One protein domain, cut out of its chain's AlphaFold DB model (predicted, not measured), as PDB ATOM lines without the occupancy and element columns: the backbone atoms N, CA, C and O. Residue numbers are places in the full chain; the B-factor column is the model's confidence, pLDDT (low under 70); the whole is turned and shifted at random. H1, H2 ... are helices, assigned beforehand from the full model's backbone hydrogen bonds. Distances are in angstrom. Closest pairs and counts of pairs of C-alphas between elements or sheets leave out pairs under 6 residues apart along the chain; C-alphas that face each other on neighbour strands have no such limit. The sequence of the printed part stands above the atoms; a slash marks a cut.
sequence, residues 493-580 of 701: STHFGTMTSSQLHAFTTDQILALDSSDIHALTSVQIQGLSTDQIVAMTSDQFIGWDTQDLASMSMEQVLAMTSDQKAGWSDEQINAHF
ATOM      1  N   SER A 493     -36.721  31.505 -40.359       94.69
ATOM      2  CA  SER A 493     -36.938  30.440 -39.376       94.69
ATOM      3  C   SER A 493     -37.519  30.970 -38.050       94.69
ATOM      4  O   SER A 493     -38.249  30.268 -37.353       94.69
ATOM      5  N   THR A 494     -37.297  32.254 -37.730       95.12
ATOM      6  CA  THR A 494     -37.944  32.919 -36.582       95.12
ATOM      7  C   THR A 494     -39.443  33.126 -36.808       95.12
ATOM      8  O   THR A 494     -40.230  32.977 -35.876       95.12
ATOM      9  N   HIS A 495     -39.863  33.440 -38.034       96.19
ATOM     10  CA  HIS A 495     -41.276  33.539 -38.397       96.19
ATOM     11  C   HIS A 495     -41.984  32.196 -38.183       96.19
ATOM     12  O   HIS A 495     -42.938  32.132 -37.401       96.19
ATOM     13  N   PHE A 496     -41.452  31.115 -38.755       95.44
ATOM     14  CA  PHE A 496     -42.036  29.774 -38.645       95.44
ATOM     15  C   PHE A 496     -42.057  29.239 -37.212       95.44
ATOM     16  O   PHE A 496     -43.103  28.785 -36.743       95.44
ATOM     17  N   GLY A 497     -40.965  29.393 -36.457       92.75
ATOM     18  CA  GLY A 497     -40.904  28.966 -35.054       92.75
ATOM     19  C   GLY A 497     -41.914  29.676 -34.140       92.75
ATOM     20  O   GLY A 497     -42.220  29.199 -33.048       92.75
ATOM     21  N   THR A 498     -42.482  30.804 -34.581       93.25
ATOM     22  CA  THR A 498     -43.527  31.523 -33.839       93.25
ATOM     23  C   THR A 498     -44.951  31.232 -34.305       93.25
ATOM     24  O   THR A 498     -45.876  31.665 -33.624       93.25
ATOM     25  N   MET A 499     -45.181  30.496 -35.392       96.25
ATOM     26  CA  MET A 499     -46.539  30.153 -35.835       96.25
ATOM     27  C   MET A 499     -47.254  29.204 -34.860       96.25
ATOM     28  O   MET A 499     -46.642  28.511 -34.051       96.25
ATOM     29  N   THR A 500     -48.580  29.137 -34.916       96.38
ATOM     30  CA  THR A 500     -49.324  28.080 -34.207       96.38
ATOM     31  C   THR A 500     -49.366  26.790 -35.027       96.38
ATOM     32  O   THR A 500     -49.249  26.826 -36.251       96.38
ATOM     33  N   SER A 501     -49.607  25.646 -34.374       95.00
ATOM     34  CA  SER A 501     -49.813  24.368 -35.070       95.00
ATOM     35  C   SER A 501     -50.948  24.447 -36.099       95.00
ATOM     36  O   SER A 501     -50.830  23.884 -37.177       95.00
ATOM     37  N   SER A 502     -52.017  25.201 -35.811       96.81
ATOM     38  CA  SER A 502     -53.123  25.410 -36.757       96.81
ATOM     39  C   SER A 502     -52.724  26.242 -37.977       96.81
ATOM     40  O   SER A 502     -53.196  25.955 -39.069       96.81
ATOM     41  N   GLN A 503     -51.862  27.250 -37.809       97.31
ATOM     42  CA  GLN A 503     -51.359  28.044 -38.935       97.31
ATOM     43  C   GLN A 503     -50.448  27.205 -39.839       97.31
ATOM     44  O   GLN A 503     -50.631  27.215 -41.046       97.31
ATOM     45  N   LEU A 504     -49.544  26.403 -39.269       96.19
ATOM     46  CA  LEU A 504     -48.709  25.493 -40.065       96.19
ATOM     47  C   LEU A 504     -49.531  24.409 -40.762       96.19
ATOM     48  O   LEU A 504     -49.284  24.099 -41.919       96.19
ATOM     49  N   HIS A 505     -50.553  23.874 -40.092       96.06
ATOM     50  CA  HIS A 505     -51.484  22.924 -40.699       96.06
ATOM     51  C   HIS A 505     -52.267  23.522 -41.880       96.06
ATOM     52  O   HIS A 505     -52.725  22.785 -42.747       96.06
ATOM     53  N   ALA A 506     -52.435  24.848 -41.924       97.31
ATOM     54  CA  ALA A 506     -53.131  25.522 -43.015       97.31
ATOM     55  C   ALA A 506     -52.302  25.603 -44.306       97.31
ATOM     56  O   ALA A 506     -52.872  25.855 -45.366       97.31
ATOM     57  N   PHE A 507     -50.984  25.379 -44.243       97.19
ATOM     58  CA  PHE A 507     -50.161  25.348 -45.445       97.19
ATOM     59  C   PHE A 507     -50.532  24.189 -46.370       97.19
ATOM     60  O   PHE A 507     -50.769  23.056 -45.950       97.19
ATOM     61  N   THR A 508     -50.521  24.458 -47.667       96.69
ATOM     62  CA  THR A 508     -50.593  23.427 -48.695       96.69
ATOM     63  C   THR A 508     -49.314  22.591 -48.701       96.69
ATOM     64  O   THR A 508     -48.273  22.986 -48.171       96.69
ATOM     65  N   THR A 509     -49.367  21.421 -49.334       95.75
ATOM     66  CA  THR A 509     -48.177  20.584 -49.529       95.75
ATOM     67  C   THR A 509     -47.080  21.310 -50.308       95.75
ATOM     68  O   THR A 509     -45.908  21.144 -49.989       95.75
ATOM     69  N   ASP A 510     -47.453  22.163 -51.266       96.06
ATOM     70  CA  ASP A 510     -46.504  22.951 -52.061       96.06
ATOM     71  C   ASP A 510     -45.837  24.048 -51.214       96.06
ATOM     72  O   ASP A 510     -44.636  24.275 -51.334       96.06
ATOM     73  N   GLN A 511     -46.582  24.683 -50.302       97.00
ATOM     74  CA  GLN A 511     -46.032  25.652 -49.344       97.00
ATOM     75  C   GLN A 511     -45.092  24.993 -48.327       97.00
ATOM     76  O   GLN A 511     -44.048  25.557 -48.023       97.00
ATOM     77  N   ILE A 512     -45.412  23.790 -47.832       95.56
ATOM     78  CA  ILE A 512     -44.501  23.025 -46.959       95.56
ATOM     79  C   ILE A 512     -43.224  22.626 -47.704       95.56
ATOM     80  O   ILE A 512     -42.131  22.685 -47.145       95.56
ATOM     81  N   LEU A 513     -43.346  22.247 -48.978       94.06
ATOM     82  CA  LEU A 513     -42.198  21.910 -49.816       94.06
ATOM     83  C   LEU A 513     -41.293  23.124 -50.088       94.06
ATOM     84  O   LEU A 513     -40.090  22.948 -50.252       94.06
ATOM     85  N   ALA A 514     -41.855  24.336 -50.109       94.88
ATOM     86  CA  ALA A 514     -41.112  25.581 -50.297       94.88
ATOM     87  C   ALA A 514     -40.287  26.017 -49.068       94.88
ATOM     88  O   ALA A 514     -39.489  26.942 -49.185       94.88
ATOM     89  N   LEU A 515     -40.461  25.379 -47.902       94.06
ATOM     90  CA  LEU A 515     -39.679  25.681 -46.698       94.06
ATOM     91  C   LEU A 515     -38.249  25.148 -46.811       94.06
ATOM     92  O   LEU A 515     -38.040  23.968 -47.097       94.06
ATOM     93  N   ASP A 516     -37.257  25.963 -46.466       92.62
ATOM     94  CA  ASP A 516     -35.884  25.478 -46.364       92.62
ATOM     95  C   ASP A 516     -35.710  24.577 -45.127       92.62
ATOM     96  O   ASP A 516     -36.444  24.672 -44.137       92.62
ATOM     97  N   SER A 517     -34.688  23.711 -45.129       90.44
ATOM     98  CA  SER A 517     -34.428  22.812 -43.992       90.44
ATOM     99  C   SER A 517     -34.258  23.574 -42.670       90.44
ATOM    100  O   SER A 517     -34.686  23.091 -41.627       90.44
ATOM    101  N   SER A 518     -33.682  24.784 -42.682       91.44
ATOM    102  CA  SER A 518     -33.555  25.610 -41.470       91.44
ATOM    103  C   SER A 518     -34.894  26.067 -40.896       91.44
ATOM    104  O   SER A 518     -35.021  26.170 -39.678       91.44
ATOM    105  N   ASP A 519     -35.888  26.318 -41.747       93.94
ATOM    106  CA  ASP A 519     -37.217  26.761 -41.325       93.94
ATOM    107  C   ASP A 519     -37.992  25.621 -40.683       93.94
ATOM    108  O   ASP A 519     -38.562  25.776 -39.603       93.94
ATOM    109  N   ILE A 520     -37.907  24.446 -41.303       91.50
ATOM    110  CA  ILE A 520     -38.427  23.191 -40.774       91.50
ATOM    111  C   ILE A 520     -37.770  22.837 -39.428       91.50
ATOM    112  O   ILE A 520     -38.463  22.416 -38.505       91.50
ATOM    113  N   HIS A 521     -36.460  23.051 -39.271       89.69
ATOM    114  CA  HIS A 521     -35.752  22.805 -38.004       89.69
ATOM    115  C   HIS A 521     -36.077  23.824 -36.904       89.69
ATOM    116  O   HIS A 521     -35.811  23.568 -35.734       89.69
ATOM    117  N   ALA A 522     -36.607  24.997 -37.252       91.44
ATOM    118  CA  ALA A 522     -37.039  25.977 -36.259       91.44
ATOM    119  C   ALA A 522     -38.447  25.695 -35.715       91.44
ATOM    120  O   ALA A 522     -38.885  26.377 -34.782       91.44
ATOM    121  N   LEU A 523     -39.151  24.705 -36.273       93.06
ATOM    122  CA  LEU A 523     -40.423  24.248 -35.740       93.06
ATOM    123  C   LEU A 523     -40.215  23.565 -34.388       93.06
ATOM    124  O   LEU A 523     -39.312  22.768 -34.180       93.06
ATOM    125  N   THR A 524     -41.104  23.864 -33.455       92.19
ATOM    126  CA  THR A 524     -41.183  23.168 -32.176       92.19
ATOM    127  C   THR A 524     -41.825  21.797 -32.350       92.19
ATOM    128  O   THR A 524     -42.682  21.593 -33.209       92.19
ATOM    129  N   SER A 525     -41.536  20.880 -31.433       89.12
ATOM    130  CA  SER A 525     -42.136  19.543 -31.417       89.12
ATOM    131  C   SER A 525     -43.688  19.565 -31.408       89.12
ATOM    132  O   SER A 525     -44.343  18.703 -31.986       89.12
ATOM    133  N   VAL A 526     -44.315  20.604 -30.831       90.81
ATOM    134  CA  VAL A 526     -45.786  20.803 -30.858       90.81
ATOM    135  C   VAL A 526     -46.294  21.240 -32.239       90.81
ATOM    136  O   VAL A 526     -47.406  20.894 -32.645       90.81
ATOM    137  N   GLN A 527     -45.506  22.028 -32.964       94.50
ATOM    138  CA  GLN A 527     -45.811  22.428 -34.336       94.50
ATOM    139  C   GLN A 527     -45.659  21.242 -35.291       94.50
ATOM    140  O   GLN A 527     -46.557  21.008 -36.095       94.50
ATOM    141  N   ILE A 528     -44.595  20.449 -35.125       91.50
ATOM    142  CA  ILE A 528     -44.353  19.209 -35.874       91.50
ATOM    143  C   ILE A 528     -45.524  18.239 -35.711       91.50
ATOM    144  O   ILE A 528     -46.079  17.774 -36.703       91.50
ATOM    145  N   GLN A 529     -45.984  18.006 -34.479       90.81
ATOM    146  CA  GLN A 529     -47.151  17.156 -34.219       90.81
ATOM    147  C   GLN A 529     -48.451  17.684 -34.862       90.81
ATOM    148  O   GLN A 529     -49.390  16.924 -35.090       90.81
ATOM    149  N   GLY A 530     -48.524  18.987 -35.154       91.88
ATOM    150  CA  GLY A 530     -49.671  19.623 -35.804       91.88
ATOM    151  C   GLY A 530     -49.741  19.448 -37.322       91.88
ATOM    152  O   GLY A 530     -50.801  19.691 -37.903       91.88
ATOM    153  N   LEU A 531     -48.645  19.040 -37.968       94.44
ATOM    154  CA  LEU A 531     -48.605  18.844 -39.418       94.44
ATOM    155  C   LEU A 531     -49.535  17.700 -39.848       94.44
ATOM    156  O   LEU A 531     -49.659  16.682 -39.165       94.44
ATOM    157  N   SER A 532     -50.190  17.842 -40.996       95.44
ATOM    158  CA  SER A 532     -50.982  16.753 -41.570       95.44
ATOM    159  C   SER A 532     -50.081  15.639 -42.111       95.44
ATOM    160  O   SER A 532     -48.904  15.851 -42.411       95.44
ATOM    161  N   THR A 533     -50.631  14.436 -42.279       94.06
ATOM    162  CA  THR A 533     -49.906  13.334 -42.928       94.06
ATOM    163  C   THR A 533     -49.492  13.689 -44.354       94.06
ATOM    164  O   THR A 533     -48.392  13.339 -44.765       94.06
ATOM    165  N   ASP A 534     -50.323  14.435 -45.084       94.94
ATOM    166  CA  ASP A 534     -50.023  14.860 -46.456       94.94
ATOM    167  C   ASP A 534     -48.871  15.873 -46.486       94.94
ATOM    168  O   ASP A 534     -47.995  15.787 -47.344       94.94
ATOM    169  N   GLN A 535     -48.822  16.786 -45.512       95.94
ATOM    170  CA  GLN A 535     -47.708  17.722 -45.345       95.94
ATOM    171  C   GLN A 535     -46.404  16.982 -45.012       95.94
ATOM    172  O   GLN A 535     -45.379  17.259 -45.624       95.94
ATOM    173  N   ILE A 536     -46.448  15.993 -44.109       92.62
ATOM    174  CA  ILE A 536     -45.293  15.141 -43.778       92.62
ATOM    175  C   ILE A 536     -44.809  14.358 -45.006       92.62
ATOM    176  O   ILE A 536     -43.607  14.239 -45.222       92.62
ATOM    177  N   VAL A 537     -45.718  13.840 -45.835       91.81
ATOM    178  CA  VAL A 537     -45.378  13.108 -47.069       91.81
ATOM    179  C   VAL A 537     -44.796  14.028 -48.145       91.81
ATOM    180  O   VAL A 537     -43.949  13.590 -48.920       91.81
ATOM    181  N   ALA A 538     -45.218  15.292 -48.194       92.56
ATOM    182  CA  ALA A 538     -44.719  16.258 -49.169       92.56
ATOM    183  C   ALA A 538     -43.263  16.679 -48.918       92.56
ATOM    184  O   ALA A 538     -42.570  17.054 -49.861       92.56
ATOM    185  N   MET A 539     -42.787  16.602 -47.672       92.56
ATOM    186  CA  MET A 539     -41.428  17.005 -47.304       92.56
ATOM    187  C   MET A 539     -40.350  16.116 -47.943       92.56
ATOM    188  O   MET A 539     -40.495  14.899 -48.075       92.56
ATOM    189  N   THR A 540     -39.217  16.717 -48.289       90.88
ATOM    190  CA  THR A 540     -38.046  16.012 -48.830       90.88
ATOM    191  C   THR A 540     -37.193  15.381 -47.729       90.88
ATOM    192  O   THR A 540     -37.251  15.779 -46.567       90.88
ATOM    193  N   SER A 541     -36.334  14.425 -48.100       86.75
ATOM    194  CA  SER A 541     -35.316  13.860 -47.198       86.75
ATOM    195  C   SER A 541     -34.423  14.934 -46.569       86.75
ATOM    196  O   SER A 541     -34.096  14.844 -45.387       86.75
ATOM    197  N   ASP A 542     -34.082  15.981 -47.325       87.00
ATOM    198  CA  ASP A 542     -33.193  17.055 -46.862       87.00
ATOM    199  C   ASP A 542     -33.847  17.925 -45.784       87.00
ATOM    200  O   ASP A 542     -33.158  18.451 -44.906       87.00
ATOM    201  N   GLN A 543     -35.176  18.039 -45.797       89.88
ATOM    202  CA  GLN A 543     -35.933  18.742 -44.761       89.88
ATOM    203  C   GLN A 543     -36.022  17.938 -43.448       89.88
ATOM    204  O   GLN A 543     -36.233  18.535 -42.397       89.88
ATOM    205  N   PHE A 544     -35.815  16.612 -43.471       84.88
ATOM    206  CA  PHE A 544     -35.794  15.772 -42.262       84.88
ATOM    207  C   PHE A 544     -34.394  15.539 -41.679       84.88
ATOM    208  O   PHE A 544     -34.279  15.171 -40.510       84.88
ATOM    209  N   ILE A 545     -33.324  15.712 -42.466       78.88
ATOM    210  CA  ILE A 545     -31.957  15.308 -42.084       78.88
ATOM    211  C   ILE A 545     -31.464  15.972 -40.780       78.88
ATOM    212  O   ILE A 545     -30.640  15.378 -40.082       78.88
ATOM    213  N   GLY A 546     -31.972  17.149 -40.399       73.50
ATOM    214  CA  GLY A 546     -31.578  17.827 -39.156       73.50
ATOM    215  C   GLY A 546     -32.614  17.847 -38.033       73.50
ATOM    216  O   GLY A 546     -32.391  18.569 -37.064       73.50
ATOM    217  N   TRP A 547     -33.696  17.063 -38.112       85.31
ATOM    218  CA  TRP A 547     -34.589  16.868 -36.959       85.31
ATOM    219  C   TRP A 547     -33.867  16.117 -35.853       85.31
ATOM    220  O   TRP A 547     -33.242  15.086 -36.103       85.31
ATOM    221  N   ASP A 548     -33.957  16.599 -34.621       85.12
ATOM    222  CA  ASP A 548     -33.384  15.865 -33.505       85.12
ATOM    223  C   ASP A 548     -34.290  14.693 -33.076       85.12
ATOM    224  O   ASP A 548     -35.404  14.479 -33.565       85.12
ATOM    225  N   THR A 549     -33.789  13.879 -32.151       83.94
ATOM    226  CA  THR A 549     -34.553  12.746 -31.622       83.94
ATOM    227  C   THR A 549     -35.818  13.179 -30.879       83.94
ATOM    228  O   THR A 549     -36.775  12.417 -30.806       83.94
ATOM    229  N   GLN A 550     -35.844  14.378 -30.297       83.69
ATOM    230  CA  GLN A 550     -37.002  14.873 -29.562       83.69
ATOM    231  C   GLN A 550     -38.135  15.268 -30.516       83.69
ATOM    232  O   GLN A 550     -39.292  14.932 -30.260       83.69
ATOM    233  N   ASP A 551     -37.805  15.908 -31.631       86.50
ATOM    234  CA  ASP A 551     -38.752  16.274 -32.679       86.50
ATOM    235  C   ASP A 551     -39.362  15.035 -33.336       86.50
ATOM    236  O   ASP A 551     -40.587  14.913 -33.418       86.50
ATOM    237  N   LEU A 552     -38.535  14.044 -33.677       85.00
ATOM    238  CA  LEU A 552     -38.999  12.763 -34.216       85.00
ATOM    239  C   LEU A 552     -39.880  11.986 -33.231       85.00
ATOM    240  O   LEU A 552     -40.882  11.398 -33.637       85.00
ATOM    241  N   ALA A 553     -39.543  12.013 -31.940       82.69
ATOM    242  CA  ALA A 553     -40.328  11.350 -30.900       82.69
ATOM    243  C   ALA A 553     -41.665  12.051 -30.603       82.69
ATOM    244  O   ALA A 553     -42.533  11.464 -29.953       82.69
ATOM    245  N   SER A 554     -41.841  13.300 -31.044       84.31
ATOM    246  CA  SER A 554     -43.072  14.071 -30.839       84.31
ATOM    247  C   SER A 554     -44.155  13.821 -31.887       84.31
ATOM    248  O   SER A 554     -45.316  14.184 -31.673       84.31
ATOM    249  N   MET A 555     -43.789  13.181 -33.001       86.50
ATOM    250  CA  MET A 555     -44.708  12.854 -34.084       86.50
ATOM    251  C   MET A 555     -45.831  11.925 -33.606       86.50
ATOM    252  O   MET A 555     -45.640  11.040 -32.769       86.50
ATOM    253  N   SER A 556     -47.025  12.101 -34.169       84.44
ATOM    254  CA  SER A 556     -48.125  11.160 -33.971       84.44
ATOM    255  C   SER A 556     -47.864   9.848 -34.719       84.44
ATOM    256  O   SER A 556     -47.143   9.815 -35.717       84.44
ATOM    257  N   MET A 557     -48.504   8.758 -34.288       79.31
ATOM    258  CA  MET A 557     -48.379   7.464 -34.974       79.31
ATOM    259  C   MET A 557     -48.838   7.536 -36.440       79.31
ATOM    260  O   MET A 557     -48.267   6.872 -37.298       79.31
ATOM    261  N   GLU A 558     -49.837   8.370 -36.749       83.31
ATOM    262  CA  GLU A 558     -50.301   8.585 -38.125       83.31
ATOM    263  C   GLU A 558     -49.233   9.276 -38.978       83.31
ATOM    264  O   GLU A 558     -48.966   8.840 -40.095       83.31
ATOM    265  N   GLN A 559     -48.564  10.299 -38.437       88.06
ATOM    266  CA  GLN A 559     -47.457  10.973 -39.118       88.06
ATOM    267  C   GLN A 559     -46.270  10.023 -39.333       88.06
ATOM    268  O   GLN A 559     -45.708   9.982 -40.424       88.06
ATOM    269  N   VAL A 560     -45.922   9.218 -38.321       82.75
ATOM    270  CA  VAL A 560     -44.842   8.214 -38.387       82.75
ATOM    271  C   VAL A 560     -45.093   7.178 -39.488       82.75
ATOM    272  O   VAL A 560     -44.177   6.828 -40.239       82.75
ATOM    273  N   LEU A 561     -46.335   6.697 -39.599       80.31
ATOM    274  CA  LEU A 561     -46.742   5.711 -40.606       80.31
ATOM    275  C   LEU A 561     -46.859   6.300 -42.015       80.31
ATOM    276  O   LEU A 561     -46.689   5.565 -42.986       80.31
ATOM    277  N   ALA A 562     -47.135   7.599 -42.137       84.88
ATOM    278  CA  ALA A 562     -47.207   8.275 -43.429       84.88
ATOM    279  C   ALA A 562     -45.823   8.441 -44.087       84.88
ATOM    280  O   ALA A 562     -45.733   8.519 -45.309       84.88
ATOM    281  N   MET A 563     -44.738   8.455 -43.304       83.81
ATOM    282  CA  MET A 563     -43.388   8.665 -43.832       83.81
ATOM    283  C   MET A 563     -42.885   7.522 -44.721       83.81
ATOM    284  O   MET A 563     -42.932   6.341 -44.364       83.81
ATOM    285  N   THR A 564     -42.277   7.895 -45.844       81.50
ATOM    286  CA  THR A 564     -41.696   6.969 -46.822       81.50
ATOM    287  C   THR A 564     -40.294   6.500 -46.424       81.50
ATOM    288  O   THR A 564     -39.593   7.129 -45.630       81.50
ATOM    289  N   SER A 565     -39.846   5.379 -47.002       75.12
ATOM    290  CA  SER A 565     -38.478   4.881 -46.801       75.12
ATOM    291  C   SER A 565     -37.411   5.852 -47.319       75.12
ATOM    292  O   SER A 565     -36.330   5.914 -46.741       75.12
ATOM    293  N   ASP A 566     -37.723   6.620 -48.367       78.88
ATOM    294  CA  ASP A 566     -36.802   7.588 -48.970       78.88
ATOM    295  C   ASP A 566     -36.616   8.825 -48.081       78.88
ATOM    296  O   ASP A 566     -35.500   9.307 -47.929       78.88
ATOM    297  N   GLN A 567     -37.671   9.295 -47.406       84.69
ATOM    298  CA  GLN A 567     -37.569  10.405 -46.443       84.69
ATOM    299  C   GLN A 567     -36.699  10.063 -45.226       84.69
ATOM    300  O   GLN A 567     -36.069  10.942 -44.646       84.69
ATOM    301  N   LYS A 568     -36.640   8.778 -44.859       78.88
ATOM    302  CA  LYS A 568     -35.807   8.257 -43.762       78.88
ATOM    303  C   LYS A 568     -34.369   7.967 -44.211       78.88
ATOM    304  O   LYS A 568     -33.517   7.626 -43.388       78.88
ATOM    305  N   ALA A 569     -34.083   8.060 -45.511       74.50
ATOM    306  CA  ALA A 569     -32.763   7.783 -46.050       74.50
ATOM    307  C   ALA A 569     -31.782   8.885 -45.621       74.50
ATOM    308  O   ALA A 569     -31.863  10.020 -46.080       74.50
ATOM    309  N   GLY A 570     -30.838   8.539 -44.742       74.38
ATOM    310  CA  GLY A 570     -29.826   9.467 -44.224       74.38
ATOM    311  C   GLY A 570     -29.964   9.808 -42.740       74.38
ATOM    312  O   GLY A 570     -29.095  10.493 -42.209       74.38
ATOM    313  N   TRP A 571     -30.997   9.307 -42.060       82.38
ATOM    314  CA  TRP A 571     -31.105   9.414 -40.606       82.38
ATOM    315  C   TRP A 571     -30.021   8.604 -39.889       82.38
ATOM    316  O   TRP A 571     -29.639   7.516 -40.328       82.38
ATOM    317  N   SER A 572     -29.545   9.144 -38.770       81.12
ATOM    318  CA  SER A 572     -28.704   8.436 -37.801       81.12
ATOM    319  C   SER A 572     -29.473   7.310 -37.110       81.12
ATOM    320  O   SER A 572     -30.707   7.314 -37.060       81.12
ATOM    321  N   ASP A 573     -28.737   6.361 -36.532       73.94
ATOM    322  CA  ASP A 573     -29.333   5.276 -35.753       73.94
ATOM    323  C   ASP A 573     -30.175   5.838 -34.593       73.94
ATOM    324  O   ASP A 573     -31.276   5.357 -34.338       73.94
ATOM    325  N   GLU A 574     -29.731   6.919 -33.946       74.50
ATOM    326  CA  GLU A 574     -30.473   7.594 -32.880       74.50
ATOM    327  C   GLU A 574     -31.805   8.195 -33.363       74.50
ATOM    328  O   GLU A 574     -32.827   8.042 -32.692       74.50
ATOM    329  N   GLN A 575     -31.824   8.836 -34.536       79.69
ATOM    330  CA  GLN A 575     -33.044   9.387 -35.145       79.69
ATOM    331  C   GLN A 575     -34.036   8.278 -35.528       79.69
ATOM    332  O   GLN A 575     -35.227   8.373 -35.223       79.69
ATOM    333  N   ILE A 576     -33.546   7.186 -36.126       74.12
ATOM    334  CA  ILE A 576     -34.366   6.007 -36.453       74.12
ATOM    335  C   ILE A 576     -35.010   5.431 -35.185       74.12
ATOM    336  O   ILE A 576     -36.184   5.054 -35.203       74.12
ATOM    337  N   ASN A 577     -34.272   5.399 -34.075       69.94
ATOM    338  CA  ASN A 577     -34.768   4.872 -32.804       69.94
ATOM    339  C   ASN A 577     -35.839   5.766 -32.182       69.94
ATOM    340  O   ASN A 577     -36.831   5.261 -31.651       69.94
ATOM    341  N   ALA A 578     -35.653   7.081 -32.271       74.38
ATOM    342  CA  ALA A 578     -36.570   8.062 -31.711       74.38
ATOM    343  C   ALA A 578     -37.912   8.154 -32.461       74.38
ATOM    344  O   ALA A 578     -38.925   8.492 -31.857       74.38
ATOM    345  N   HIS A 579     -37.952   7.777 -33.742       72.94
ATOM    346  CA  HIS A 579     -39.133   7.816 -34.616       72.94
ATOM    347  C   HIS A 579     -40.222   6.757 -34.302       72.94
ATOM    348  O   HIS A 579     -41.034   6.408 -35.155       72.94
ATOM    349  N   PHE A 580     -40.251   6.214 -33.079       63.97
ATOM    350  CA  PHE A 580     -41.324   5.353 -32.559       63.97
ATOM    351  C   PHE A 580     -41.757   4.196 -33.484       63.97
ATOM    352  O   PHE A 580     -42.932   3.855 -33.579       63.97
TER     353      PHE A 580
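What this domain is: This is residues 493 to 580 of the 701 residues of an uncharacterized protein of Mitsuaria sp. TWR114 (UniProt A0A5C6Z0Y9). The chain is wound in stacked turns, a short solenoid of small helices with three helices to a turn: H1, H2 and H3 make the first turn, H4, H5 and H6 the second, and H7, H8 and H9 the third. A fourth turn is begun by the link of residues 563 to 572 and H10. The helices stack from turn to turn in three rows along the longest axis: H1, H4 and H7; H2, H5, H8 and H10; H3, H6 and H9. The printed part has 88 residues, with ten named helices, H1 to H10 in order along the chain, and no named strand; the class is all helix. It is compact, with a radius of gyration of the C-alphas of 11.6 A, and spans 31 by 22 by 20 A.

Where its parts are: Five helices share the greatest length, 6 residues. H5, residues 525 to 530, begins at C-alpha 525 (-42.136, 19.543, -31.417) and measures 8.7 A from first to last C-alpha. H6 is residues 533 to 538, 8.6 A; H8 is residues 549 to 554, 8.7 A; H9 is residues 557 to 562, 8.6 A. H10, residues 573 to 578, measures 8.7 A and ends at C-alpha 578 (-36.570, 8.062, -31.711). The shorter helices are H1, residues 493 to 497, 6.0 A, which begins at C-alpha 493 (-36.938, 30.440, -39.376); H2, residues 501 to 505, 6.0 A; H3, residues 509 to 513, 6.1 A; H4, residues 517 to 521, 6.1 A; and H7, residues 541 to 544, 5.3 A.

How they stand to each other: H5 touches H8, with the closest C-alphas, those of Ser 525 and Asp 551, 4.9 A apart; they run the same way at a steep tilt of 38 degrees, only just past shallow. H5 also touches H2, where the C-alphas of Ser 501 and Gln 527 are closest at 4.5 A. H8 touches H10 in turn, with the C-alphas of Ala 553 and Ala 578 closest at 5.1 A, and these two run the same way at a shallow tilt of 26 degrees. H6 touches H9, closest at the C-alphas of Thr 533 and Gln 559, 5.1 A; they run the same way at a steep tilt of 35.1 degrees, only just past shallow. H6 touches H3 as well, closest at the C-alphas of Thr 509 and Gln 535, 5.1 A. H4 touches H1, with the C-alphas of Ser 493 and Asp 519 at 4.2 A, and H7, with those of Ser 517 and Gln 543 at 4.4 A, the closest of each pair. Helices that follow each other in the chain are apart; H1 and H2 are only just so, with their closest C-alphas 8.1 A apart. Each O i to N i+4 pair is within hydrogen-bond range in H1, H2, H3, H4, H5, H6, H8, H9 and H10; H7, with 4 residues, is too short for such a pair, and its one O i to N i+3 pair is within range.

The domain as a whole: The two C-alphas farthest apart are those of Ala 506 and Asp 573, at 32.1 A, while the first and last printed C-alphas, of Ser 493 and Phe 580, are 26.4 A apart. The printed part has no cut. The links from H1 through to H9 are tight, that from H9 to H10 is short with 10 residues, and no link is long. The mean pLDDT of the printed part is 87.9; residues 577 and 580 are under 70, and H10 has a mean of 74.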